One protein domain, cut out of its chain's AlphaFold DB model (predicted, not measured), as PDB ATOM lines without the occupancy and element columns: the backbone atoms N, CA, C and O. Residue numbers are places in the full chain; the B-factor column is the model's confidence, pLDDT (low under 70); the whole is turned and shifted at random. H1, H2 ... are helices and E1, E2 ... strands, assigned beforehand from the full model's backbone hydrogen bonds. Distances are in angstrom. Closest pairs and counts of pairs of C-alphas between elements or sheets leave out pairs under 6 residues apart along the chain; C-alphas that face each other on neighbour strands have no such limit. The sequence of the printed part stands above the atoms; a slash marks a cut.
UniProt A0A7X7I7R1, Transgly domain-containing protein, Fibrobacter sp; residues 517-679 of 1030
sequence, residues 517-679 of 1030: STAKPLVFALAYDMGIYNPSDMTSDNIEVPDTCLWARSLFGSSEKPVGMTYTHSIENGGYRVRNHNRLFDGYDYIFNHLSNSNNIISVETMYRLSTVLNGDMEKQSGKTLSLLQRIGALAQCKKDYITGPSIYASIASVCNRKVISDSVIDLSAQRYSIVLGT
ATOM      1  N   SER A 517      -7.284 -23.462 -14.546       81.81
ATOM      2  CA  SER A 517      -6.297 -22.370 -14.496       81.81
ATOM      3  C   SER A 517      -6.826 -21.098 -13.832       81.81
ATOM      4  O   SER A 517      -6.071 -20.406 -13.155       81.81
ATOM      5  N   THR A 518      -8.116 -20.809 -13.997       85.69
ATOM      6  CA  THR A 518      -8.764 -19.612 -13.444       85.69
ATOM      7  C   THR A 518      -9.704 -19.960 -12.296       85.69
ATOM      8  O   THR A 518      -9.717 -19.266 -11.283       85.69
ATOM      9  N   ALA A 519     -10.441 -21.068 -12.420       90.12
ATOM     10  CA  ALA A 519     -11.458 -21.455 -11.448       90.12
ATOM     11  C   ALA A 519     -10.865 -21.767 -10.067       90.12
ATOM     12  O   ALA A 519     -11.311 -21.196  -9.078       90.12
ATOM     13  N   LYS A 520      -9.826 -22.614  -9.987       92.38
ATOM     14  CA  LYS A 520      -9.247 -23.010  -8.692       92.38
ATOM     15  C   LYS A 520      -8.718 -21.812  -7.900       92.38
ATOM     16  O   LYS A 520      -9.190 -21.633  -6.783       92.38
ATOM     17  N   PRO A 521      -7.819 -20.958  -8.433       93.38
ATOM     18  CA  PRO A 521      -7.333 -19.812  -7.667       93.38
ATOM     19  C   PRO A 521      -8.451 -18.918  -7.128       93.38
ATOM     20  O   PRO A 521      -8.395 -18.512  -5.972       93.38
ATOM     21  N   LEU A 522      -9.487 -18.656  -7.934       93.12
ATOM     22  CA  LEU A 522     -10.603 -17.811  -7.518       93.12
ATOM     23  C   LEU A 522     -11.473 -18.481  -6.446       93.12
ATOM     24  O   LEU A 522     -11.925 -17.815  -5.522       93.12
ATOM     25  N   VAL A 523     -11.680 -19.793  -6.538       93.44
ATOM     26  CA  VAL A 523     -12.457 -20.580  -5.566       93.44
ATOM     27  C   VAL A 523     -11.758 -20.657  -4.212       93.44
ATOM     28  O   VAL A 523     -12.404 -20.455  -3.189       93.44
ATOM     29  N   PHE A 524     -10.439 -20.864  -4.189       93.69
ATOM     30  CA  PHE A 524      -9.676 -20.788  -2.940       93.69
ATOM     31  C   PHE A 524      -9.642 -19.361  -2.382       93.69
ATOM     32  O   PHE A 524      -9.808 -19.185  -1.181       93.69
ATOM     33  N   ALA A 525      -9.514 -18.336  -3.234       93.19
ATOM     34  CA  ALA A 525      -9.631 -16.942  -2.801       93.19
ATOM     35  C   ALA A 525     -10.996 -16.663  -2.146       93.19
ATOM     36  O   ALA A 525     -11.048 -16.079  -1.070       93.19
ATOM     37  N   LEU A 526     -12.096 -17.140  -2.736       93.31
ATOM     38  CA  LEU A 526     -13.430 -17.045  -2.134       93.31
ATOM     39  C   LEU A 526     -13.506 -17.770  -0.787       93.31
ATOM     40  O   LEU A 526     -14.071 -17.222   0.152       93.31
ATOM     41  N   ALA A 527     -12.911 -18.957  -0.667       92.69
ATOM     42  CA  ALA A 527     -12.899 -19.697   0.591       92.69
ATOM     43  C   ALA A 527     -12.153 -18.940   1.708       92.69
ATOM     44  O   ALA A 527     -12.662 -18.851   2.827       92.69
ATOM     45  N   TYR A 528     -11.009 -18.321   1.398       90.12
ATOM     46  CA  TYR A 528     -10.295 -17.443   2.332       90.12
ATOM     47  C   TYR A 528     -11.103 -16.182   2.679       90.12
ATOM     48  O   TYR A 528     -11.216 -15.824   3.851       90.12
ATOM     49  N   ASP A 529     -11.717 -15.520   1.690       90.38
ATOM     50  CA  ASP A 529     -12.540 -14.323   1.919       90.38
ATOM     51  C   ASP A 529     -13.766 -14.629   2.793       90.38
ATOM     52  O   ASP A 529     -14.087 -13.881   3.719       90.38
ATOM     53  N   MET A 530     -14.414 -15.775   2.568       89.12
ATOM     54  CA  MET A 530     -15.543 -16.251   3.370       89.12
ATOM     55  C   MET A 530     -15.116 -16.673   4.783       89.12
ATOM     56  O   MET A 530     -15.899 -16.524   5.722       89.12
ATOM     57  N   GLY A 531     -13.845 -17.025   4.987       87.56
ATOM     58  CA  GLY A 531     -13.323 -17.540   6.256       87.56
ATOM     59  C   GLY A 531     -13.590 -19.033   6.444       87.56
ATOM     60  O   GLY A 531     -13.658 -19.492   7.576       87.56
ATOM     61  N   ILE A 532     -13.770 -19.762   5.337       89.44
ATOM     62  CA  ILE A 532     -13.838 -21.231   5.309       89.44
ATOM     63  C   ILE A 532     -12.464 -21.816   5.638       89.44
ATOM     64  O   ILE A 532     -12.382 -22.848   6.296       89.44
ATOM     65  N   TYR A 533     -11.405 -21.143   5.176       88.19
ATOM     66  CA  TYR A 533     -10.021 -21.490   5.465       88.19
ATOM     67  C   TYR A 533      -9.240 -20.281   5.984       88.19
ATOM     68  O   TYR A 533      -9.514 -19.144   5.592       88.19
ATOM     69  N   ASN A 534      -8.211 -20.545   6.785       83.44
ATOM     70  CA  ASN A 534      -7.126 -19.627   7.121       83.44
ATOM     71  C   ASN A 534      -5.857 -19.982   6.324       83.44
ATOM     72  O   ASN A 534      -5.677 -21.142   5.949       83.44
ATOM     73  N   PRO A 535      -4.946 -19.026   6.049       74.06
ATOM     74  CA  PRO A 535      -3.738 -19.281   5.250       74.06
ATOM     75  C   PRO A 535      -2.851 -20.438   5.742       74.06
ATOM     76  O   PRO A 535      -2.178 -21.064   4.925       74.06
ATOM     77  N   SER A 536      -2.871 -20.734   7.044       74.69
ATOM     78  CA  SER A 536      -2.126 -21.822   7.692       74.69
ATOM     79  C   SER A 536      -2.867 -23.165   7.730       74.69
ATOM     80  O   SER A 536      -2.321 -24.140   8.239       74.69
ATOM     81  N   ASP A 537      -4.106 -23.239   7.237       80.44
ATOM     82  CA  ASP A 537      -4.894 -24.468   7.303       80.44
ATOM     83  C   ASP A 537      -4.286 -25.571   6.418       80.44
ATOM     84  O   ASP A 537      -3.821 -25.340   5.292       80.44
ATOM     85  N   MET A 538      -4.340 -26.799   6.931       79.50
ATOM     86  CA  MET A 538      -3.896 -28.018   6.260       79.50
ATOM     87  C   MET A 538      -5.060 -29.000   6.121       79.50
ATOM     88  O   MET A 538      -5.964 -29.040   6.954       79.50
ATOM     89  N   THR A 539      -5.047 -29.803   5.063       84.31
ATOM     90  CA  THR A 539      -6.061 -30.836   4.813       84.31
ATOM     91  C   THR A 539      -5.430 -32.027   4.104       84.31
ATOM     92  O   THR A 539      -4.282 -31.948   3.684       84.31
ATOM     93  N   SER A 540      -6.164 -33.134   3.978       83.69
ATOM     94  CA  SER A 540      -5.730 -34.292   3.196       83.69
ATOM     95  C   SER A 540      -6.738 -34.655   2.124       83.69
ATOM     96  O   SER A 540      -7.947 -34.576   2.334       83.69
ATOM     97  N   ASP A 541      -6.244 -35.117   0.981       85.81
ATOM     98  CA  ASP A 541      -7.053 -35.582  -0.143       85.81
ATOM     99  C   ASP A 541      -7.265 -37.103  -0.180       85.81
ATOM    100  O   ASP A 541      -7.992 -37.591  -1.045       85.81
ATOM    101  N   ASN A 542      -6.652 -37.849   0.746       83.06
ATOM    102  CA  ASN A 542      -6.703 -39.314   0.806       83.06
ATOM    103  C   ASN A 542      -7.607 -39.878   1.918       83.06
ATOM    104  O   ASN A 542      -7.627 -41.090   2.118       83.06
ATOM    105  N   ILE A 543      -8.354 -39.014   2.613       80.31
ATOM    106  CA  ILE A 543      -9.225 -39.378   3.741       80.31
ATOM    107  C   ILE A 543     -10.697 -39.318   3.323       80.31
ATOM    108  O   ILE A 543     -11.141 -38.334   2.716       80.31
ATOM    109  N   GLU A 544     -11.447 -40.365   3.669       84.12
ATOM    110  CA  GLU A 544     -12.905 -40.408   3.533       84.12
ATOM    111  C   GLU A 544     -13.568 -39.461   4.534       84.12
ATOM    112  O   GLU A 544     -13.149 -39.354   5.683       84.12
ATOM    113  N   VAL A 545     -14.618 -38.773   4.099       87.38
ATOM    114  CA  VAL A 545     -15.405 -37.888   4.960       87.38
ATOM    115  C   VAL A 545     -16.778 -38.532   5.132       87.38
ATOM    116  O   VAL A 545     -17.473 -38.692   4.122       87.38
ATOM    117  N   PRO A 546     -17.170 -38.911   6.365       85.69
ATOM    118  CA  PRO A 546     -18.470 -39.512   6.640       85.69
ATOM    119  C   PRO A 546     -19.629 -38.624   6.192       85.69
ATOM    120  O   PRO A 546     -19.486 -37.402   6.093       85.69
ATOM    121  N   ASP A 547     -20.797 -39.236   5.995       87.38
ATOM    122  CA  ASP A 547     -22.031 -38.561   5.587       87.38
ATOM    123  C   ASP A 547     -22.621 -37.677   6.706       87.38
ATOM    124  O   ASP A 547     -23.609 -38.000   7.358       87.38
ATOM    125  N   THR A 548     -21.929 -36.574   6.978       86.25
ATOM    126  CA  THR A 548     -22.221 -35.585   8.029       86.25
ATOM    127  C   THR A 548     -22.217 -34.155   7.488       86.25
ATOM    128  O   THR A 548     -22.570 -33.213   8.191       86.25
ATOM    129  N   CYS A 549     -21.801 -33.973   6.234       87.38
ATOM    130  CA  CYS A 549     -21.655 -32.680   5.579       87.38
ATOM    131  C   CYS A 549     -21.823 -32.822   4.058       87.38
ATOM    132  O   CYS A 549     -21.734 -33.917   3.502       87.38
ATOM    133  N   LEU A 550     -22.008 -31.695   3.363       86.56
ATOM    134  CA  LEU A 550     -22.239 -31.673   1.910       86.56
ATOM    135  C   LEU A 550     -21.076 -32.235   1.081       86.56
ATOM    136  O   LEU A 550     -21.287 -32.666  -0.046       86.56
ATOM    137  N   TRP A 551     -19.851 -32.222   1.604       90.81
ATOM    138  CA  TRP A 551     -18.663 -32.724   0.909       90.81
ATOM    139  C   TRP A 551     -18.242 -34.126   1.365       90.81
ATOM    140  O   TRP A 551     -17.081 -34.507   1.186       90.81
ATOM    141  N   ALA A 552     -19.174 -34.894   1.940       91.50
ATOM    142  CA  ALA A 552     -18.963 -36.301   2.254       91.50
ATOM    143  C   ALA A 552     -18.421 -37.061   1.034       91.50
ATOM    144  O   ALA A 552     -18.873 -36.871  -0.105       91.50
ATOM    145  N   ARG A 553     -17.401 -37.889   1.269       92.31
ATOM    146  CA  ARG A 553     -16.661 -38.562   0.202       92.31
ATOM    147  C   ARG A 553     -16.107 -39.908   0.635       92.31
ATOM    148  O   ARG A 553     -15.623 -40.043   1.755       92.31
ATOM    149  N   SER A 554     -16.100 -40.859  -0.288       90.88
ATOM    150  CA  SER A 554     -15.534 -42.198  -0.102       90.88
ATOM    151  C   SER A 554     -14.491 -42.531  -1.166       90.88
ATOM    152  O   SER A 554     -14.522 -42.013  -2.285       90.88
ATOM    153  N   LEU A 555     -13.540 -43.397  -0.837       88.38
ATOM    154  CA  LEU A 555     -12.503 -43.852  -1.751       88.38
ATOM    155  C   LEU A 555     -13.119 -44.713  -2.860       88.38
ATOM    156  O   LEU A 555     -13.995 -45.543  -2.625       88.38
ATOM    157  N   PHE A 556     -12.618 -44.572  -4.089       86.50
ATOM    158  CA  PHE A 556     -12.923 -45.515  -5.166       86.50
ATOM    159  C   PHE A 556     -11.655 -46.010  -5.872       86.50
ATOM    160  O   PHE A 556     -10.654 -45.302  -6.013       86.50
ATOM    161  N   GLY A 557     -11.703 -47.259  -6.335       77.25
ATOM    162  CA  GLY A 557     -10.567 -47.976  -6.917       77.25
ATOM    163  C   GLY A 557     -10.573 -49.446  -6.503       77.25
ATOM    164  O   GLY A 557     -11.561 -49.927  -5.954       77.25
ATOM    165  N   SER A 558      -9.481 -50.166  -6.761       67.38
ATOM    166  CA  SER A 558      -9.290 -51.467  -6.114       67.38
ATOM    167  C   SER A 558      -8.940 -51.252  -4.641       67.38
ATOM    168  O   SER A 558      -8.264 -50.276  -4.311       67.38
ATOM    169  N   SER A 559      -9.361 -52.168  -3.764       56.94
ATOM    170  CA  SER A 559      -9.120 -52.099  -2.311       56.94
ATOM    171  C   SER A 559      -7.644 -51.893  -1.944       56.94
ATOM    172  O   SER A 559      -7.335 -51.249  -0.951       56.94
ATOM    173  N   GLU A 560      -6.714 -52.369  -2.777       55.88
ATOM    174  CA  GLU A 560      -5.276 -52.190  -2.555       55.88
ATOM    175  C   GLU A 560      -4.653 -50.929  -3.189       55.88
ATOM    176  O   GLU A 560      -3.465 -50.663  -2.975       55.88
ATOM    177  N   LYS A 561      -5.375 -50.222  -4.069       70.69
ATOM    178  CA  LYS A 561      -4.904 -49.017  -4.778       70.69
ATOM    179  C   LYS A 561      -6.086 -48.074  -5.047       70.69
ATOM    180  O   LYS A 561      -6.602 -48.063  -6.172       70.69
ATOM    181  N   PRO A 562      -6.504 -47.268  -4.056       79.00
ATOM    182  CA  PRO A 562      -7.451 -46.194  -4.318       79.00
ATOM    183  C   PRO A 562      -6.868 -45.227  -5.354       79.00
ATOM    184  O   PRO A 562      -5.665 -44.960  -5.367       79.00
ATOM    185  N   VAL A 563      -7.720 -44.727  -6.245       83.69
ATOM    186  CA  VAL A 563      -7.309 -43.838  -7.349       83.69
ATOM    187  C   VAL A 563      -7.983 -42.468  -7.296       83.69
ATOM    188  O   VAL A 563      -7.669 -41.612  -8.127       83.69
ATOM    189  N   GLY A 564      -8.916 -42.262  -6.363       89.44
ATOM    190  CA  GLY A 564      -9.648 -41.014  -6.179       89.44
ATOM    191  C   GLY A 564     -10.771 -41.116  -5.145       89.44
ATOM    192  O   GLY A 564     -10.874 -42.113  -4.429       89.44
ATOM    193  N   MET A 565     -11.610 -40.080  -5.115       92.62
ATOM    194  CA  MET A 565     -12.737 -39.899  -4.194       92.62
ATOM    195  C   MET A 565     -14.073 -39.787  -4.935       92.62
ATOM    196  O   MET A 565     -14.145 -39.176  -6.001       92.62
ATOM    197  N   THR A 566     -15.134 -40.351  -4.368       91.81
ATOM    198  CA  THR A 566     -16.521 -40.211  -4.820       91.81
ATOM    199  C   THR A 566     -17.253 -39.312  -3.838       91.81
ATOM    200  O   THR A 566     -17.397 -39.688  -2.681       91.81
ATOM    201  N   TYR A 567     -17.711 -38.143  -4.286       92.38
ATOM    202  CA  TYR A 567     -18.569 -37.264  -3.488       92.38
ATOM    203  C   TYR A 567     -20.010 -37.769  -3.541       92.38
ATOM    204  O   TYR A 567     -20.563 -37.913  -4.631       92.38
ATOM    205  N   THR A 568     -20.602 -38.064  -2.385       87.44
ATOM    206  CA  THR A 568     -21.900 -38.758  -2.298       87.44
ATOM    207  C   THR A 568     -23.090 -37.832  -2.542       87.44
ATOM    208  O   THR A 568     -24.081 -38.256  -3.128       87.44
ATOM    209  N   HIS A 569     -22.970 -36.553  -2.173       84.62
ATOM    210  CA  HIS A 569     -24.007 -35.528  -2.357       84.62
ATOM    211  C   HIS A 569     -23.900 -34.844  -3.716       84.62
ATOM    212  O   HIS A 569     -23.632 -33.645  -3.832       84.62
ATOM    213  N   SER A 570     -24.064 -35.618  -4.781       81.94
ATOM    214  CA  SER A 570     -24.085 -35.103  -6.148       81.94
ATOM    215  C   SER A 570     -25.331 -35.591  -6.896       81.94
ATOM    216  O   SER A 570     -26.023 -36.495  -6.434       81.94
ATOM    217  N   ILE A 571     -25.675 -34.960  -8.026       74.88
ATOM    218  CA  ILE A 571     -26.845 -35.386  -8.825       74.88
ATOM    219  C   ILE A 571     -26.548 -36.703  -9.553       74.88
ATOM    220  O   ILE A 571     -27.455 -37.434  -9.945       74.88
ATOM    221  N   GLU A 572     -25.273 -36.968  -9.830       76.88
ATOM    222  CA  GLU A 572     -24.849 -38.145 -10.567       76.88
ATOM    223  C   GLU A 572     -25.192 -39.428  -9.794       76.88
ATOM    224  O   GLU A 572     -24.838 -39.588  -8.628       76.88
ATOM    225  N   ASN A 573     -25.835 -40.383 -10.472       74.81
ATOM    226  CA  ASN A 573     -26.120 -41.698  -9.899       74.81
ATOM    227  C   ASN A 573     -24.824 -42.369  -9.413       74.81
ATOM    228  O   ASN A 573     -23.941 -42.683 -10.213       74.81
ATOM    229  N   GLY A 574     -24.735 -42.619  -8.103       78.94
ATOM    230  CA  GLY A 574     -23.555 -43.209  -7.463       78.94
ATOM    231  C   GLY A 574     -22.453 -42.212  -7.083       78.94
ATOM    232  O   GLY A 574     -21.357 -42.655  -6.744       78.94
ATOM    233  N   GLY A 575     -22.732 -40.906  -7.130       84.81
ATOM    234  CA  GLY A 575     -21.841 -39.836  -6.680       84.81
ATOM    235  C   GLY A 575     -20.848 -39.333  -7.734       84.81
ATOM    236  O   GLY A 575     -20.575 -39.974  -8.755       84.81
ATOM    237  N   TYR A 576     -20.255 -38.166  -7.472       89.31
ATOM    238  CA  TYR A 576     -19.321 -37.505  -8.379       89.31
ATOM    239  C   TYR A 576     -17.883 -37.967  -8.120       89.31
ATOM    240  O   TYR A 576     -17.274 -37.658  -7.093       89.31
ATOM    241  N   ARG A 577     -17.318 -38.717  -9.072       90.75
ATOM    242  CA  ARG A 577     -15.964 -39.280  -8.977       90.75
ATOM    243  C   ARG A 577     -14.896 -38.286  -9.417       90.75
ATOM    244  O   ARG A 577     -14.902 -37.809 -10.550       90.75
ATOM    245  N   VAL A 578     -13.909 -38.064  -8.556       90.31
ATOM    246  CA  VAL A 578     -12.811 -37.113  -8.758       90.31
ATOM    247  C   VAL A 578     -11.473 -37.773  -8.466       90.31
ATOM    248  O   VAL A 578     -11.321 -38.534  -7.516       90.31
ATOM    249  N   ARG A 579     -10.466 -37.456  -9.280       89.31
ATOM    250  CA  ARG A 579      -9.083 -37.905  -9.089       89.31
ATOM    251  C   ARG A 579      -8.104 -36.800  -9.445       89.31
ATOM    252  O   ARG A 579      -8.378 -35.993 -10.337       89.31
ATOM    253  N   ASN A 580      -6.943 -36.804  -8.808       86.25
ATOM    254  CA  ASN A 580      -5.839 -35.937  -9.201       86.25
ATOM    255  C   ASN A 580      -5.172 -36.416 -10.493       86.25
ATOM    256  O   ASN A 580      -5.346 -37.554 -10.953       86.25
ATOM    257  N   HIS A 581      -4.366 -35.531 -11.075       75.06
ATOM    258  CA  HIS A 581      -3.494 -35.878 -12.188       75.06
ATOM    259  C   HIS A 581      -2.527 -37.005 -11.770       75.06
ATOM    260  O   HIS A 581      -2.081 -37.047 -10.630       75.06
ATOM    261  N   ASN A 582      -2.239 -37.954 -12.666       72.88
ATOM    262  CA  ASN A 582      -1.469 -39.183 -12.393       72.88
ATOM    263  C   ASN A 582      -2.074 -40.181 -11.384       72.88
ATOM    264  O   ASN A 582      -1.446 -41.203 -11.124       72.88
ATOM    265  N   ARG A 583      -3.308 -39.966 -10.892       70.75
ATOM    266  CA  ARG A 583      -3.993 -40.865  -9.931       70.75
ATOM    267  C   ARG A 583      -3.234 -41.031  -8.605       70.75
ATOM    268  O   ARG A 583      -3.280 -42.099  -8.005       70.75
ATOM    269  N   LEU A 584      -2.521 -39.988  -8.185       78.19
ATOM    270  CA  LEU A 584      -1.793 -39.942  -6.920       78.19
ATOM    271  C   LEU A 584      -2.469 -38.959  -5.964       78.19
ATOM    272  O   LEU A 584      -2.974 -37.921  -6.390       78.19
ATOM    273  N   PHE A 585      -2.474 -39.302  -4.685       81.44
ATOM    274  CA  PHE A 585      -2.884 -38.404  -3.615       81.44
ATOM    275  C   PHE A 585      -1.704 -37.515  -3.211       81.44
ATOM    276  O   PHE A 585      -0.567 -37.992  -3.190       81.44
ATOM    277  N   ASP A 586      -1.979 -36.250  -2.905       76.44
ATOM    278  CA  ASP A 586      -0.976 -35.318  -2.380       76.44
ATOM    279  C   ASP A 586      -0.721 -35.553  -0.879       76.44
ATOM    280  O   ASP A 586       0.343 -35.195  -0.383       76.44
ATOM    281  N   GLY A 587      -1.653 -36.201  -0.168       76.00
ATOM    282  CA  GLY A 587      -1.549 -36.454   1.269       76.00
ATOM    283  C   GLY A 587      -1.988 -35.252   2.101       76.00
ATOM    284  O   GLY A 587      -2.733 -34.409   1.612       76.00
ATOM    285  N   TYR A 588      -1.556 -35.196   3.362       75.25
ATOM    286  CA  TYR A 588      -1.892 -34.095   4.265       75.25
ATOM    287  C   TYR A 588      -0.884 -32.951   4.091       75.25
ATOM    288  O   TYR A 588       0.295 -33.108   4.408       75.25
ATOM    289  N   ASP A 589      -1.330 -31.813   3.566       74.44
ATOM    290  CA  ASP A 589      -0.485 -30.656   3.259       74.44
ATOM    291  C   ASP A 589      -1.273 -29.347   3.451       74.44
ATOM    292  O   ASP A 589      -2.491 -29.338   3.656       74.44
ATOM    293  N   TYR A 590      -0.581 -28.213   3.383       79.06
ATOM    294  CA  TYR A 590      -1.223 -26.910   3.377       79.06
ATOM    295  C   TYR A 590      -2.150 -26.756   2.180       79.06
ATOM    296  O   TYR A 590      -1.834 -27.137   1.045       79.06
ATOM    297  N   ILE A 591      -3.270 -26.081   2.417       85.19
ATOM    298  CA  ILE A 591      -4.248 -25.761   1.378       85.19
ATOM    299  C   ILE A 591      -3.594 -25.029   0.193       85.19
ATOM    300  O   ILE A 591      -3.888 -25.328  -0.971       85.19
ATOM    301  N   PHE A 592      -2.637 -24.136   0.463       82.19
ATOM    302  CA  PHE A 592      -1.905 -23.433  -0.591       82.19
ATOM    303  C   PHE A 592      -1.043 -24.376  -1.455       82.19
ATOM    304  O   PHE A 592      -0.961 -24.195  -2.676       82.19
ATOM    305  N   ASN A 593      -0.437 -25.421  -0.876       82.06
ATOM    306  CA  ASN A 593       0.354 -26.407  -1.620       82.06
ATOM    307  C   ASN A 593      -0.544 -27.285  -2.497       82.06
ATOM    308  O   ASN A 593      -0.224 -27.495  -3.672       82.06
ATOM    309  N   HIS A 594      -1.710 -27.698  -1.992       86.88
ATOM    310  CA  HIS A 594      -2.721 -28.386  -2.798       86.88
ATOM    311  C   HIS A 594      -3.137 -27.558  -4.024       86.88
ATOM    312  O   HIS A 594      -3.238 -28.092  -5.134       86.88
ATOM    313  N   LEU A 595      -3.312 -26.241  -3.883       87.50
ATOM    314  CA  LEU A 595      -3.608 -25.361  -5.018       87.50
ATOM    315  C   LEU A 595      -2.431 -25.252  -6.009       87.50
ATOM    316  O   LEU A 595      -2.642 -25.340  -7.229       87.50
ATOM    317  N   SER A 596      -1.198 -25.104  -5.513       83.62
ATOM    318  CA  SER A 596       0.022 -25.069  -6.338       83.62
ATOM    319  C   SER A 596       0.188 -26.350  -7.171       83.62
ATOM    320  O   SER A 596       0.410 -26.287  -8.391       83.62
ATOM    321  N   ASN A 597      -0.037 -27.509  -6.543       82.94
ATOM    322  CA  ASN A 597      -0.032 -28.831  -7.179       82.94
ATOM    323  C   ASN A 597      -1.255 -29.063  -8.079       82.94
ATOM    324  O   ASN A 597      -1.258 -29.961  -8.922       82.94
ATOM    325  N   SER A 598      -2.253 -28.175  -8.010       87.00
ATOM    326  CA  SER A 598      -3.512 -28.268  -8.746       87.00
ATOM    327  C   SER A 598      -4.322 -29.507  -8.352       87.00
ATOM    328  O   SER A 598      -4.915 -30.149  -9.220       87.00
ATOM    329  N   ASN A 599      -4.392 -29.814  -7.058       90.56
ATOM    330  CA  ASN A 599      -5.180 -30.909  -6.498       90.56
ATOM    331  C   ASN A 599      -6.654 -30.795  -6.921       90.56
ATOM    332  O   ASN A 599      -7.274 -29.740  -6.766       90.56
ATOM    333  N   ASN A 600      -7.215 -31.837  -7.530       92.00
ATOM    334  CA  ASN A 600      -8.600 -31.835  -8.007       92.00
ATOM    335  C   ASN A 600      -9.583 -32.140  -6.876       92.00
ATOM    336  O   ASN A 600     -10.658 -31.547  -6.840       92.00
ATOM    337  N   ILE A 601      -9.212 -33.038  -5.963       93.19
ATOM    338  CA  ILE A 601     -10.080 -33.522  -4.888       93.19
ATOM    339  C   ILE A 601     -10.410 -32.376  -3.929       93.19
ATOM    340  O   ILE A 601     -11.587 -32.057  -3.772       93.19
ATOM    341  N   ILE A 602      -9.397 -31.691  -3.389       93.81
ATOM    342  CA  ILE A 602      -9.586 -30.554  -2.468       93.81
ATOM    343  C   ILE A 602     -10.273 -29.371  -3.161       93.81
ATOM    344  O   ILE A 602     -11.049 -28.645  -2.545       93.81
ATOM    345  N   SER A 603     -10.047 -29.185  -4.465       94.12
ATOM    346  CA  SER A 603     -10.738 -28.132  -5.224       94.12
ATOM    347  C   SER A 603     -12.247 -28.372  -5.303       94.12
ATOM    348  O   SER A 603     -13.024 -27.431  -5.161       94.12
ATOM    349  N   VAL A 604     -12.665 -29.623  -5.525       93.62
ATOM    350  CA  VAL A 604     -14.087 -29.996  -5.543       93.62
ATOM    351  C   VAL A 604     -14.689 -29.889  -4.146       93.62
ATOM    352  O   VAL A 604     -15.758 -29.304  -4.008       93.62
ATOM    353  N   GLU A 605     -13.978 -30.337  -3.109       94.62
ATOM    354  CA  GLU A 605     -14.404 -30.155  -1.713       94.62
ATOM    355  C   GLU A 605     -14.632 -28.676  -1.375       94.62
ATOM    356  O   GLU A 605     -15.666 -28.298  -0.830       94.62
ATOM    357  N   THR A 606     -13.690 -27.815  -1.758       94.75
ATOM    358  CA  THR A 606     -13.780 -26.369  -1.523       94.75
ATOM    359  C   THR A 606     -14.996 -25.774  -2.229       94.75
ATOM    360  O   THR A 606     -15.682 -24.924  -1.671       94.75
ATOM    361  N   MET A 607     -15.324 -26.263  -3.428       92.94
ATOM    362  CA  MET A 607     -16.533 -25.853  -4.139       92.94
ATOM    363  C   MET A 607     -17.818 -26.272  -3.402       92.94
ATOM    364  O   MET A 607     -18.776 -25.504  -3.380       92.94
ATOM    365  N   TYR A 608     -17.843 -27.446  -2.764       92.56
ATOM    366  CA  TYR A 608     -18.944 -27.844  -1.879       92.56
ATOM    367  C   TYR A 608     -19.063 -26.932  -0.658       92.56
ATOM    368  O   TYR A 608     -20.162 -26.462  -0.371       92.56
ATOM    369  N   ARG A 609     -17.940 -26.628   0.004       92.94
ATOM    370  CA  ARG A 609     -17.882 -25.767   1.199       92.94
ATOM    371  C   ARG A 609     -18.350 -24.328   0.949       92.94
ATOM    372  O   ARG A 609     -18.826 -23.679   1.872       92.94
ATOM    373  N   LEU A 610     -18.254 -23.831  -0.287       92.25
ATOM    374  CA  LEU A 610     -18.791 -22.516  -0.671       92.25
ATOM    375  C   LEU A 610     -20.327 -22.463  -0.688       92.25
ATOM    376  O   LEU A 610     -20.906 -21.374  -0.684       92.25
ATOM    377  N   SER A 611     -21.004 -23.609  -0.743       90.38
ATOM    378  CA  SER A 611     -22.466 -23.636  -0.748       90.38
ATOM    379  C   SER A 611     -23.023 -23.118   0.578       90.38
ATOM    380  O   SER A 611     -22.533 -23.476   1.641       90.38
ATOM    381  N   THR A 612     -24.020 -22.239   0.511       88.50
ATOM    382  CA  THR A 612     -24.455 -21.412   1.642       88.50
ATOM    383  C   THR A 612     -25.981 -21.294   1.681       88.50
ATOM    384  O   THR A 612     -26.611 -21.018   0.657       88.50
ATOM    385  N   VAL A 613     -26.577 -21.457   2.867       87.00
ATOM    386  CA  VAL A 613     -27.994 -21.144   3.133       87.00
ATOM    387  C   VAL A 613     -28.120 -19.643   3.408       87.00
ATOM    388  O   VAL A 613     -27.443 -19.106   4.281       87.00
ATOM    389  N   LEU A 614     -28.960 -18.948   2.646       81.56
ATOM    390  CA  LEU A 614     -29.067 -17.486   2.654       81.56
ATOM    391  C   LEU A 614     -29.947 -16.939   3.792       81.56
ATOM    392  O   LEU A 614     -29.716 -15.812   4.218       81.56
ATOM    393  N   ASN A 615     -30.897 -17.735   4.302       71.81
ATOM    394  CA  ASN A 615     -31.861 -17.335   5.343       71.81
ATOM    395  C   ASN A 615     -31.561 -17.915   6.744       71.81
ATOM    396  O   ASN A 615     -32.397 -17.807   7.636       71.81
ATOM    397  N   GLY A 616     -30.410 -18.567   6.941       56.31
ATOM    398  CA  GLY A 616     -30.019 -19.108   8.249       56.31
ATOM    399  C   GLY A 616     -29.583 -18.009   9.225       56.31
ATOM    400  O   GLY A 616     -29.036 -16.993   8.793       56.31
ATOM    401  N   ASP A 617     -29.818 -18.212  10.525       49.09
ATOM    402  CA  ASP A 617     -29.425 -17.299  11.609       49.09
ATOM    403  C   ASP A 617     -27.967 -16.837  11.466       49.09
ATOM    404  O   ASP A 617     -27.058 -17.626  11.676       49.09
ATOM    405  N   MET A 618     -27.756 -15.564  11.100       47.19
ATOM    406  CA  MET A 618     -26.527 -14.750  11.225       47.19
ATOM    407  C   MET A 618     -25.162 -15.484  11.172       47.19
ATOM    408  O   MET A 618     -24.205 -15.072  11.832       47.19
ATOM    409  N   GLU A 619     -25.006 -16.531  10.358       63.50
ATOM    410  CA  GLU A 619     -23.708 -17.170  10.159       63.50
ATOM    411  C   GLU A 619     -22.803 -16.236   9.342       63.50
ATOM    412  O   GLU A 619     -23.189 -15.666   8.314       63.50
ATOM    413  N   LYS A 620     -21.550 -16.084   9.792       75.19
ATOM    414  CA  LYS A 620     -20.536 -15.195   9.190       75.19
ATOM    415  C   LYS A 620     -20.344 -15.443   7.683       75.19
ATOM    416  O   LYS A 620     -20.001 -14.507   6.957       75.19
ATOM    417  N   GLN A 621     -20.574 -16.670   7.207       84.38
ATOM    418  CA  GLN A 621     -20.515 -17.038   5.790       84.38
ATOM    419  C   GLN A 621     -21.724 -16.511   4.997       84.38
ATOM    420  O   GLN A 621     -21.524 -15.864   3.968       84.38
ATOM    421  N   SER A 622     -22.958 -16.694   5.483       85.88
ATOM    422  CA  SER A 622     -24.189 -16.229   4.817       85.88
ATOM    423  C   SER A 622     -24.195 -14.721   4.581       85.88
ATOM    424  O   SER A 622     -24.445 -14.274   3.457       85.88
ATOM    425  N   GLY A 623     -23.800 -13.930   5.585       87.25
ATOM    426  CA  GLY A 623     -23.675 -12.476   5.440       87.25
ATOM    427  C   GLY A 623     -22.644 -12.057   4.381       87.25
ATOM    428  O   GLY A 623     -22.896 -11.160   3.572       87.25
ATOM    429  N   LYS A 624     -21.490 -12.739   4.325       89.69
ATOM    430  CA  LYS A 624     -20.452 -12.474   3.313       89.69
ATOM    431  C   LYS A 624     -20.898 -12.866   1.906       89.69
ATOM    432  O   LYS A 624     -20.655 -12.100   0.970       89.69
ATOM    433  N   THR A 625     -21.583 -14.000   1.753       90.75
ATOM    434  CA  THR A 625     -22.137 -14.458   0.470       90.75
ATOM    435  C   THR A 625     -23.187 -13.483  -0.060       90.75
ATOM    436  O   THR A 625     -23.097 -13.063  -1.214       90.75
ATOM    437  N   LEU A 626     -24.126 -13.029   0.780       89.69
ATOM    438  CA  LEU A 626     -25.110 -12.005   0.405       89.69
ATOM    439  C   LEU A 626     -24.436 -10.695  -0.023       89.69
ATOM    440  O   LEU A 626     -24.771 -10.133  -1.067       89.69
ATOM    441  N   SER A 627     -23.432 -10.245   0.735       91.38
ATOM    442  CA  SER A 627     -22.667  -9.042   0.399       91.38
ATOM    443  C   SER A 627     -21.938  -9.179  -0.943       91.38
ATOM    444  O   SER A 627     -21.972  -8.255  -1.758       91.38
ATOM    445  N   LEU A 628     -21.323 -10.333  -1.228       93.00
ATOM    446  CA  LEU A 628     -20.707 -10.620  -2.528       93.00
ATOM    447  C   LEU A 628     -21.732 -10.521  -3.663       93.00
ATOM    448  O   LEU A 628     -21.505  -9.782  -4.623       93.00
ATOM    449  N   LEU A 629     -22.867 -11.219  -3.540       90.94
ATOM    450  CA  LEU A 629     -23.932 -11.233  -4.548       90.94
ATOM    451  C   LEU A 629     -24.498  -9.833  -4.804       90.94
ATOM    452  O   LEU A 629     -24.757  -9.471  -5.955       90.94
ATOM    453  N   GLN A 630     -24.634  -9.015  -3.761       91.88
ATOM    454  CA  GLN A 630     -25.038  -7.619  -3.883       91.88
ATOM    455  C   GLN A 630     -23.986  -6.787  -4.632       91.88
ATOM    456  O   GLN A 630     -24.333  -6.076  -5.579       91.88
ATOM    457  N   ARG A 631     -22.697  -6.903  -4.274       93.62
ATOM    458  CA  ARG A 631     -21.609  -6.146  -4.923       93.62
ATOM    459  C   ARG A 631     -21.472  -6.465  -6.408       93.62
ATOM    460  O   ARG A 631     -21.216  -5.548  -7.187       93.62
ATOM    461  N   ILE A 632     -21.660  -7.725  -6.812       92.25
ATOM    462  CA  ILE A 632     -21.608  -8.132  -8.229       92.25
ATOM    463  C   ILE A 632     -22.942  -7.931  -8.967       92.25
ATOM    464  O   ILE A 632     -22.974  -7.940 -10.197       92.25
ATOM    465  N   GLY A 633     -24.031  -7.657  -8.240       88.00
ATOM    466  CA  GLY A 633     -25.365  -7.439  -8.802       88.00
ATOM    467  C   GLY A 633     -26.077  -8.723  -9.238       88.00
ATOM    468  O   GLY A 633     -26.844  -8.677 -10.197       88.00
ATOM    469  N   ALA A 634     -25.811  -9.842  -8.560       85.62
ATOM    470  CA  ALA A 634     -26.404 -11.160  -8.807       85.62
ATOM    471  C   ALA A 634     -27.485 -11.552  -7.778       85.62
ATOM    472  O   ALA A 634     -28.067 -12.626  -7.880       85.62
ATOM    473  N   LEU A 635     -27.790 -10.690  -6.796       81.31
ATOM    474  CA  LEU A 635     -28.755 -11.000  -5.732       81.31
ATOM    475  C   LEU A 635     -30.146 -11.379  -6.278       81.31
ATOM    476  O   LEU A 635     -30.740 -12.349  -5.828       81.31
ATOM    477  N   ALA A 636     -30.625 -10.676  -7.310       70.62
ATOM    478  CA  ALA A 636     -31.924 -10.941  -7.938       70.62
ATOM    479  C   ALA A 636     -32.006 -12.295  -8.675       70.62
ATOM    480  O   ALA A 636     -33.100 -12.749  -9.000       70.62
ATOM    481  N   GLN A 637     -30.866 -12.941  -8.948       65.44
ATOM    482  CA  GLN A 637     -30.806 -14.255  -9.600       65.44
ATOM    483  C   GLN A 637     -30.986 -15.404  -8.594       65.44
ATOM    484  O   GLN A 637     -31.208 -16.547  -8.988       65.44
ATOM    485  N   CYS A 638     -30.935 -15.117  -7.290       68.25
ATOM    486  CA  CYS A 638     -31.113 -16.107  -6.236       68.25
ATOM    487  C   CYS A 638     -32.600 -16.248  -5.895       68.25
ATOM    488  O   CYS A 638     -33.141 -15.488  -5.101       68.25
ATOM    489  N   LYS A 639     -33.273 -17.230  -6.507       61.22
ATOM    490  CA  LYS A 639     -34.698 -17.533  -6.252       61.22
ATOM    491  C   LYS A 639     -34.939 -18.449  -5.044       61.22
ATOM    492  O   LYS A 639     -36.085 -18.764  -4.749       61.22
ATOM    493  N   LYS A 640     -33.875 -18.947  -4.413       64.81
ATOM    494  CA  LYS A 640     -33.913 -19.963  -3.354       64.81
ATOM    495  C   LYS A 640     -33.183 -19.457  -2.118       64.81
ATOM    496  O   LYS A 640     -32.200 -18.734  -2.249       64.81
ATOM    497  N   ASP A 641     -33.562 -19.985  -0.962       79.50
ATOM    498  CA  ASP A 641     -32.903 -19.759   0.334       79.50
ATOM    499  C   ASP A 641     -31.518 -20.427   0.432       79.50
ATOM    500  O   ASP A 641     -30.925 -20.510   1.503       79.50
ATOM    501  N   TYR A 642     -30.988 -20.931  -0.682       84.56
ATOM    502  CA  TYR A 642     -29.736 -21.664  -0.767       84.56
ATOM    503  C   TYR A 642     -29.051 -21.390  -2.103       84.56
ATOM    504  O   TYR A 642     -29.676 -21.476  -3.166       84.56
ATOM    505  N   ILE A 643     -27.750 -21.114  -2.046       86.88
ATOM    506  CA  ILE A 643     -26.891 -20.951  -3.214       86.88
ATOM    507  C   ILE A 643     -25.716 -21.922  -3.132       86.88
ATOM    508  O   ILE A 643     -25.086 -22.089  -2.092       86.88
ATOM    509  N   THR A 644     -25.406 -22.569  -4.245       89.06
ATOM    510  CA  THR A 644     -24.300 -23.523  -4.328       89.06
ATOM    511  C   THR A 644     -23.003 -22.829  -4.740       89.06
ATOM    512  O   THR A 644     -23.029 -21.823  -5.457       89.06
ATOM    513  N   GLY A 645     -21.853 -23.398  -4.371       90.19
ATOM    514  CA  GLY A 645     -20.547 -22.912  -4.831       90.19
ATOM    515  C   GLY A 645     -20.443 -22.725  -6.358       90.19
ATOM    516  O   GLY A 645     -20.015 -21.655  -6.803       90.19
ATOM    517  N   PRO A 646     -20.885 -23.697  -7.189       88.62
ATOM    518  CA  PRO A 646     -20.911 -23.548  -8.643       88.62
ATOM    519  C   PRO A 646     -21.705 -22.333  -9.128       88.62
ATOM    520  O   PRO A 646     -21.254 -21.639 -10.041       88.62
ATOM    521  N   SER A 647     -22.846 -22.039  -8.493       86.94
ATOM    522  CA  SER A 647     -23.668 -20.866  -8.820       86.94
ATOM    523  C   SER A 647     -22.931 -19.569  -8.502       86.94
ATOM    524  O   SER A 647     -22.910 -18.670  -9.335       86.94
ATOM    525  N   ILE A 648     -22.258 -19.492  -7.345       90.06
ATOM    526  CA  ILE A 648     -21.453 -18.320  -6.956       90.06
ATOM    527  C   ILE A 648     -20.376 -18.036  -8.013       90.06
ATOM    528  O   ILE A 648     -20.256 -16.907  -8.493       90.06
ATOM    529  N   TYR A 649     -19.613 -19.057  -8.419       90.12
ATOM    530  CA  TYR A 649     -18.569 -18.895  -9.436       90.12
ATOM    531  C   TYR A 649     -19.150 -18.498 -10.807       90.12
ATOM    532  O   TYR A 649     -18.627 -17.588 -11.458       90.12
ATOM    533  N   ALA A 650     -20.259 -19.118 -11.229       87.00
ATOM    534  CA  ALA A 650     -20.945 -18.776 -12.475       87.00
ATOM    535  C   ALA A 650     -21.482 -17.330 -12.476       87.00
ATOM    536  O   ALA A 650     -21.352 -16.633 -13.485       87.00
ATOM    537  N   SER A 651     -22.009 -16.845 -11.347       87.69
ATOM    538  CA  SER A 651     -22.462 -15.458 -11.181       87.69
ATOM    539  C   SER A 651     -21.321 -14.444 -11.271       87.69
ATOM    540  O   SER A 651     -21.524 -13.350 -11.790       87.69
ATOM    541  N   ILE A 652     -20.109 -14.779 -10.819       90.81
ATOM    542  CA  ILE A 652     -18.939 -13.906 -11.014       90.81
ATOM    543  C   ILE A 652     -18.544 -13.878 -12.496       90.81
ATOM    544  O   ILE A 652     -18.329 -12.805 -13.060       90.81
ATOM    545  N   ALA A 653     -18.493 -15.041 -13.152       89.06
ATOM    546  CA  ALA A 653     -18.174 -15.137 -14.576       89.06
ATOM    547  C   ALA A 653     -19.187 -14.399 -15.472       89.06
ATOM    548  O   ALA A 653     -18.793 -13.807 -16.479       89.06
ATOM    549  N   SER A 654     -20.470 -14.369 -15.092       86.69
ATOM    550  CA  SER A 654     -21.526 -13.701 -15.865       86.69
ATOM    551  C   SER A 654     -21.383 -12.175 -15.900       86.69
ATOM    552  O   SER A 654     -21.895 -11.533 -16.819       86.69
ATOM    553  N   VAL A 655     -20.623 -11.576 -14.971       90.25
ATOM    554  CA  VAL A 655     -20.333 -10.132 -14.980       90.25
ATOM    555  C   VAL A 655     -19.545  -9.728 -16.232       90.25
ATOM    556  O   VAL A 655     -19.815  -8.675 -16.814       90.25
ATOM    557  N   CYS A 656     -18.628 -10.584 -16.697       87.69
ATOM    558  CA  CYS A 656     -17.882 -10.362 -17.937       87.69
ATOM    559  C   CYS A 656     -18.762 -10.469 -19.193       87.69
ATOM    560  O   CYS A 656     -18.390  -9.925 -20.231       87.69
ATOM    561  N   ASN A 657     -19.888 -11.191 -19.142       81.06
ATOM    562  CA  ASN A 657     -20.772 -11.358 -20.295       81.06
ATOM    563  C   ASN A 657     -22.180 -11.845 -19.908       81.06
ATOM    564  O   ASN A 657     -22.455 -13.048 -19.860       81.06
ATOM    565  N   ARG A 658     -23.113 -10.902 -19.724       64.50
ATOM    566  CA  ARG A 658     -24.509 -11.212 -19.351       64.50
ATOM    567  C   ARG A 658     -25.322 -11.922 -20.439       64.50
ATOM    568  O   ARG A 658     -26.348 -12.513 -20.125       64.50
ATOM    569  N   LYS A 659     -24.918 -11.841 -21.714       56.31
ATOM    570  CA  LYS A 659     -25.695 -12.404 -22.839       56.31
ATOM    571  C   LYS A 659     -25.502 -13.912 -23.021       56.31
ATOM    572  O   LYS A 659     -26.301 -14.519 -23.725       56.31
ATOM    573  N   VAL A 660     -24.456 -14.502 -22.434       49.69
ATOM    574  CA  VAL A 660     -24.073 -15.903 -22.697       49.69
ATOM    575  C   VAL A 660     -24.234 -16.807 -21.476       49.69
ATOM    576  O   VAL A 660     -24.583 -17.973 -21.629       49.69
ATOM    577  N   ILE A 661     -24.059 -16.277 -20.264       55.47
ATOM    578  CA  ILE A 661     -24.405 -16.990 -19.031       55.47
ATOM    579  C   ILE A 661     -25.811 -16.530 -18.629       55.47
ATOM    580  O   ILE A 661     -25.975 -15.654 -17.781       55.47
ATOM    581  N   SER A 662     -26.822 -17.048 -19.335       55.34
ATOM    582  CA  SER A 662     -28.233 -16.824 -19.002       55.34
ATOM    583  C   SER A 662     -28.569 -17.451 -17.652       55.34
ATOM    584  O   SER A 662     -27.890 -18.384 -17.218       55.34
ATOM    585  N   ASP A 663     -29.659 -17.009 -17.024       57.56
ATOM    586  CA  ASP A 663     -30.160 -17.630 -15.788       57.56
ATOM    587  C   ASP A 663     -30.300 -19.159 -15.950       57.56
ATOM    588  O   ASP A 663     -29.940 -19.906 -15.051       57.56
ATOM    589  N   SER A 664     -30.661 -19.643 -17.148       57.19
ATOM    590  CA  SER A 664     -30.704 -21.079 -17.459       57.19
ATOM    591  C   SER A 664     -29.342 -21.789 -17.414       57.19
ATOM    592  O   SER A 664     -29.280 -22.944 -17.004       57.19
ATOM    593  N   VAL A 665     -28.244 -21.137 -17.813       60.88
ATOM    594  CA  VAL A 665     -26.881 -21.697 -17.717       60.88
ATOM    595  C   VAL A 665     -26.405 -21.696 -16.267       60.88
ATOM    596  O   VAL A 665     -25.740 -22.647 -15.852       60.88
ATOM    597  N   ILE A 666     -26.761 -20.669 -15.489       63.91
ATOM    598  CA  ILE A 666     -26.495 -20.621 -14.043       63.91
ATOM    599  C   ILE A 666     -27.255 -21.755 -13.349       63.91
ATOM    600  O   ILE A 666     -26.632 -22.535 -12.634       63.91
ATOM    601  N   ASP A 667     -28.543 -21.928 -13.650       61.75
ATOM    602  CA  ASP A 667     -29.378 -23.012 -13.121       61.75
ATOM    603  C   ASP A 667     -28.827 -24.402 -13.498       61.75
ATOM    604  O   ASP A 667     -28.721 -25.284 -12.647       61.75
ATOM    605  N   LEU A 668     -28.394 -24.596 -14.752       64.62
ATOM    606  CA  LEU A 668     -27.743 -25.832 -15.219       64.62
ATOM    607  C   LEU A 668     -26.397 -26.099 -14.526       64.62
ATOM    608  O   LEU A 668     -26.020 -27.256 -14.318       64.62
ATOM    609  N   SER A 669     -25.653 -25.041 -14.204       66.44
ATOM    610  CA  SER A 669     -24.335 -25.121 -13.565       66.44
ATOM    611  C   SER A 669     -24.428 -25.255 -12.050       66.44
ATOM    612  O   SER A 669     -23.484 -25.749 -11.437       66.44
ATOM    613  N   ALA A 670     -25.562 -24.875 -11.451       66.19
ATOM    614  CA  ALA A 670     -25.768 -24.792 -10.010       66.19
ATOM    615  C   ALA A 670     -25.452 -26.092  -9.267       66.19
ATOM    616  O   ALA A 670     -25.140 -26.067  -8.084       66.19
ATOM    617  N   GLN A 671     -25.490 -27.239  -9.932       70.50
ATOM    618  CA  GLN A 671     -25.244 -28.527  -9.290       70.50
ATOM    619  C   GLN A 671     -24.050 -29.286  -9.902       70.50
ATOM    620  O   GLN A 671     -23.789 -30.428  -9.539       70.50
ATOM    621  N   ARG A 672     -23.281 -28.652 -10.805       83.00
ATOM    622  CA  ARG A 672     -22.111 -29.252 -11.469       83.00
ATOM    623  C   ARG A 672     -20.811 -28.821 -10.798       83.00
ATOM    624  O   ARG A 672     -20.139 -27.888 -11.237       83.00
ATOM    625  N   TYR A 673     -20.402 -29.552  -9.766       86.25
ATOM    626  CA  TYR A 673     -19.159 -29.280  -9.031       86.25
ATOM    627  C   TYR A 673     -17.883 -29.457  -9.872       86.25
ATOM    628  O   TYR A 673     -16.840 -28.894  -9.539       86.25
ATOM    629  N   SER A 674     -17.979 -30.131 -11.024       84.69
ATOM    630  CA  SER A 674     -16.923 -30.200 -12.043       84.69
ATOM    631  C   SER A 674     -16.494 -28.831 -12.594       84.69
ATOM    632  O   SER A 674     -15.409 -28.720 -13.164       84.69
ATOM    633  N   ILE A 675     -17.289 -27.774 -12.385       84.56
ATOM    634  CA  ILE A 675     -16.981 -26.410 -12.834       84.56
ATOM    635  C   ILE A 675     -15.637 -25.895 -12.308       84.56
ATOM    636  O   ILE A 675     -14.910 -25.222 -13.040       84.56
ATOM    637  N   VAL A 676     -15.238 -26.289 -11.090       87.88
ATOM    638  CA  VAL A 676     -13.931 -25.928 -10.508       87.88
ATOM    639  C   VAL A 676     -12.753 -26.553 -11.264       87.88
ATOM    640  O   VAL A 676     -11.627 -26.053 -11.225       87.88
ATOM    641  N   LEU A 677     -13.008 -27.651 -11.975       85.25
ATOM    642  CA  LEU A 677     -12.025 -28.344 -12.802       85.25
ATOM    643  C   LEU A 677     -11.935 -27.746 -14.215       85.25
ATOM    644  O   LEU A 677     -11.019 -28.100 -14.958       85.25
ATOM    645  N   GLY A 678     -12.803 -26.783 -14.539       77.00
ATOM    646  CA  GLY A 678     -12.747 -26.005 -15.773       77.00
ATOM    647  C   GLY A 678     -13.740 -26.420 -16.845       77.00
ATOM    648  O   GLY A 678     -13.439 -26.266 -18.026       77.00
ATOM    649  N   THR A 679     -14.897 -26.964 -16.457       79.44
ATOM    650  CA  THR A 679     -15.990 -27.267 -17.398       79.44
ATOM    651  C   THR A 679     -16.766 -26.022 -17.837       79.44
ATOM    652  O   THR A 679     -17.571 -26.112 -18.760       79.44
TER     653      THR A 679
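What this domain is: This is residues 517 to 679 of the 1030 residues of the protein "Transgly domain-containing protein" of Fibrobacter sp (UniProt A0A7X7I7R1). The helix H3 sits in the middle, between a small three-stranded sheet, E2 E3 E4, at one end of the longest axis and the helices H4, H5 and H6 at the other. H1 and H7 pack on H3, and to one side lie the two-stranded ribbon E1 E5 and H2. The printed part has 163 residues, with seven named helices and five named strands in the order H1 E1 E2 E3 E4 E5 H2 H3 H4 H5 H6 H7; both sheets are antiparallel and the class is mixed. The whole is compact, with a radius of gyration of the C-alphas of 15.8 A and spans of 49 by 34 by 30 A.

Where its parts are: Find C-alpha 517 at (-6.297, -22.370, -14.496); from there H1 runs 21.0 A to residue 530. Read on to E1, residues 538 to 540, then E2, 553 to 558, 16.1 A, E3, 561 to 567, 18.1 A, E4, 576 to 578, and E5, 588 to 590. H2 is residues 591 to 597, and H3, residues 600 to 609, begins at (-8.600, -31.835, -8.007). H4, residues 620 to 632, is 18.8 A long and H5, 645 to 655, 16.3 A. H6 is residues 663 to 669, and H7, 673 to 677, ends at (-12.025, -28.344, -12.802).

How they stand to each other: Begin at H1, a hub with H5, each touching four helices. H1 touches H3, closest at C-alphas 520 and 603, 6.4 A, a steep tilt of 39 degrees. It touches H7 with residues 519 to 523 alone, C-alphas 519 and 676 being closest at 5.2 A, and H4 with residue 530 alone, 5.6 A from C-alpha 621. H1 and H2 only just touch, with 3 pairs of C-alphas within 8 A, closest 520 and 595, 7.1 A. In E1 and E5 look at N 539 and O 589, 3.0 A. E2 E3 E4 is a meander, each strand the antiparallel neighbour of the one before: N 554 and O 566 are 3.0 A apart, N 565 and O 578 2.9 A. H3 is on one face of this sheet, making two layers, at a height of 10.1 A over the sheet; H7 only grazes it. H5 touches H4, closest at C-alphas 652 and 632, 6.9 A, and forms a helical hairpin with H6, closest at 647 and 666, 5.9 A. In H2, H3 and H6 every O i to N i+4 pair is within hydrogen-bond range; in H1 9 of 10 are, H4 8 of 9, H5 6 of 7 and H7 0 of 1, with 2 of 2 O i to N i+3 pairs.

The domain as a whole: The C-alphas of Glu 560 and Gly 633, 49.4 A, are the two farthest apart. The printed part has no cut; the links E1 to E2 and H4 to H5 are long. Confidence is under 70 at residues 558 to 560, 616 to 619, 637 to 640 and 658 to 670.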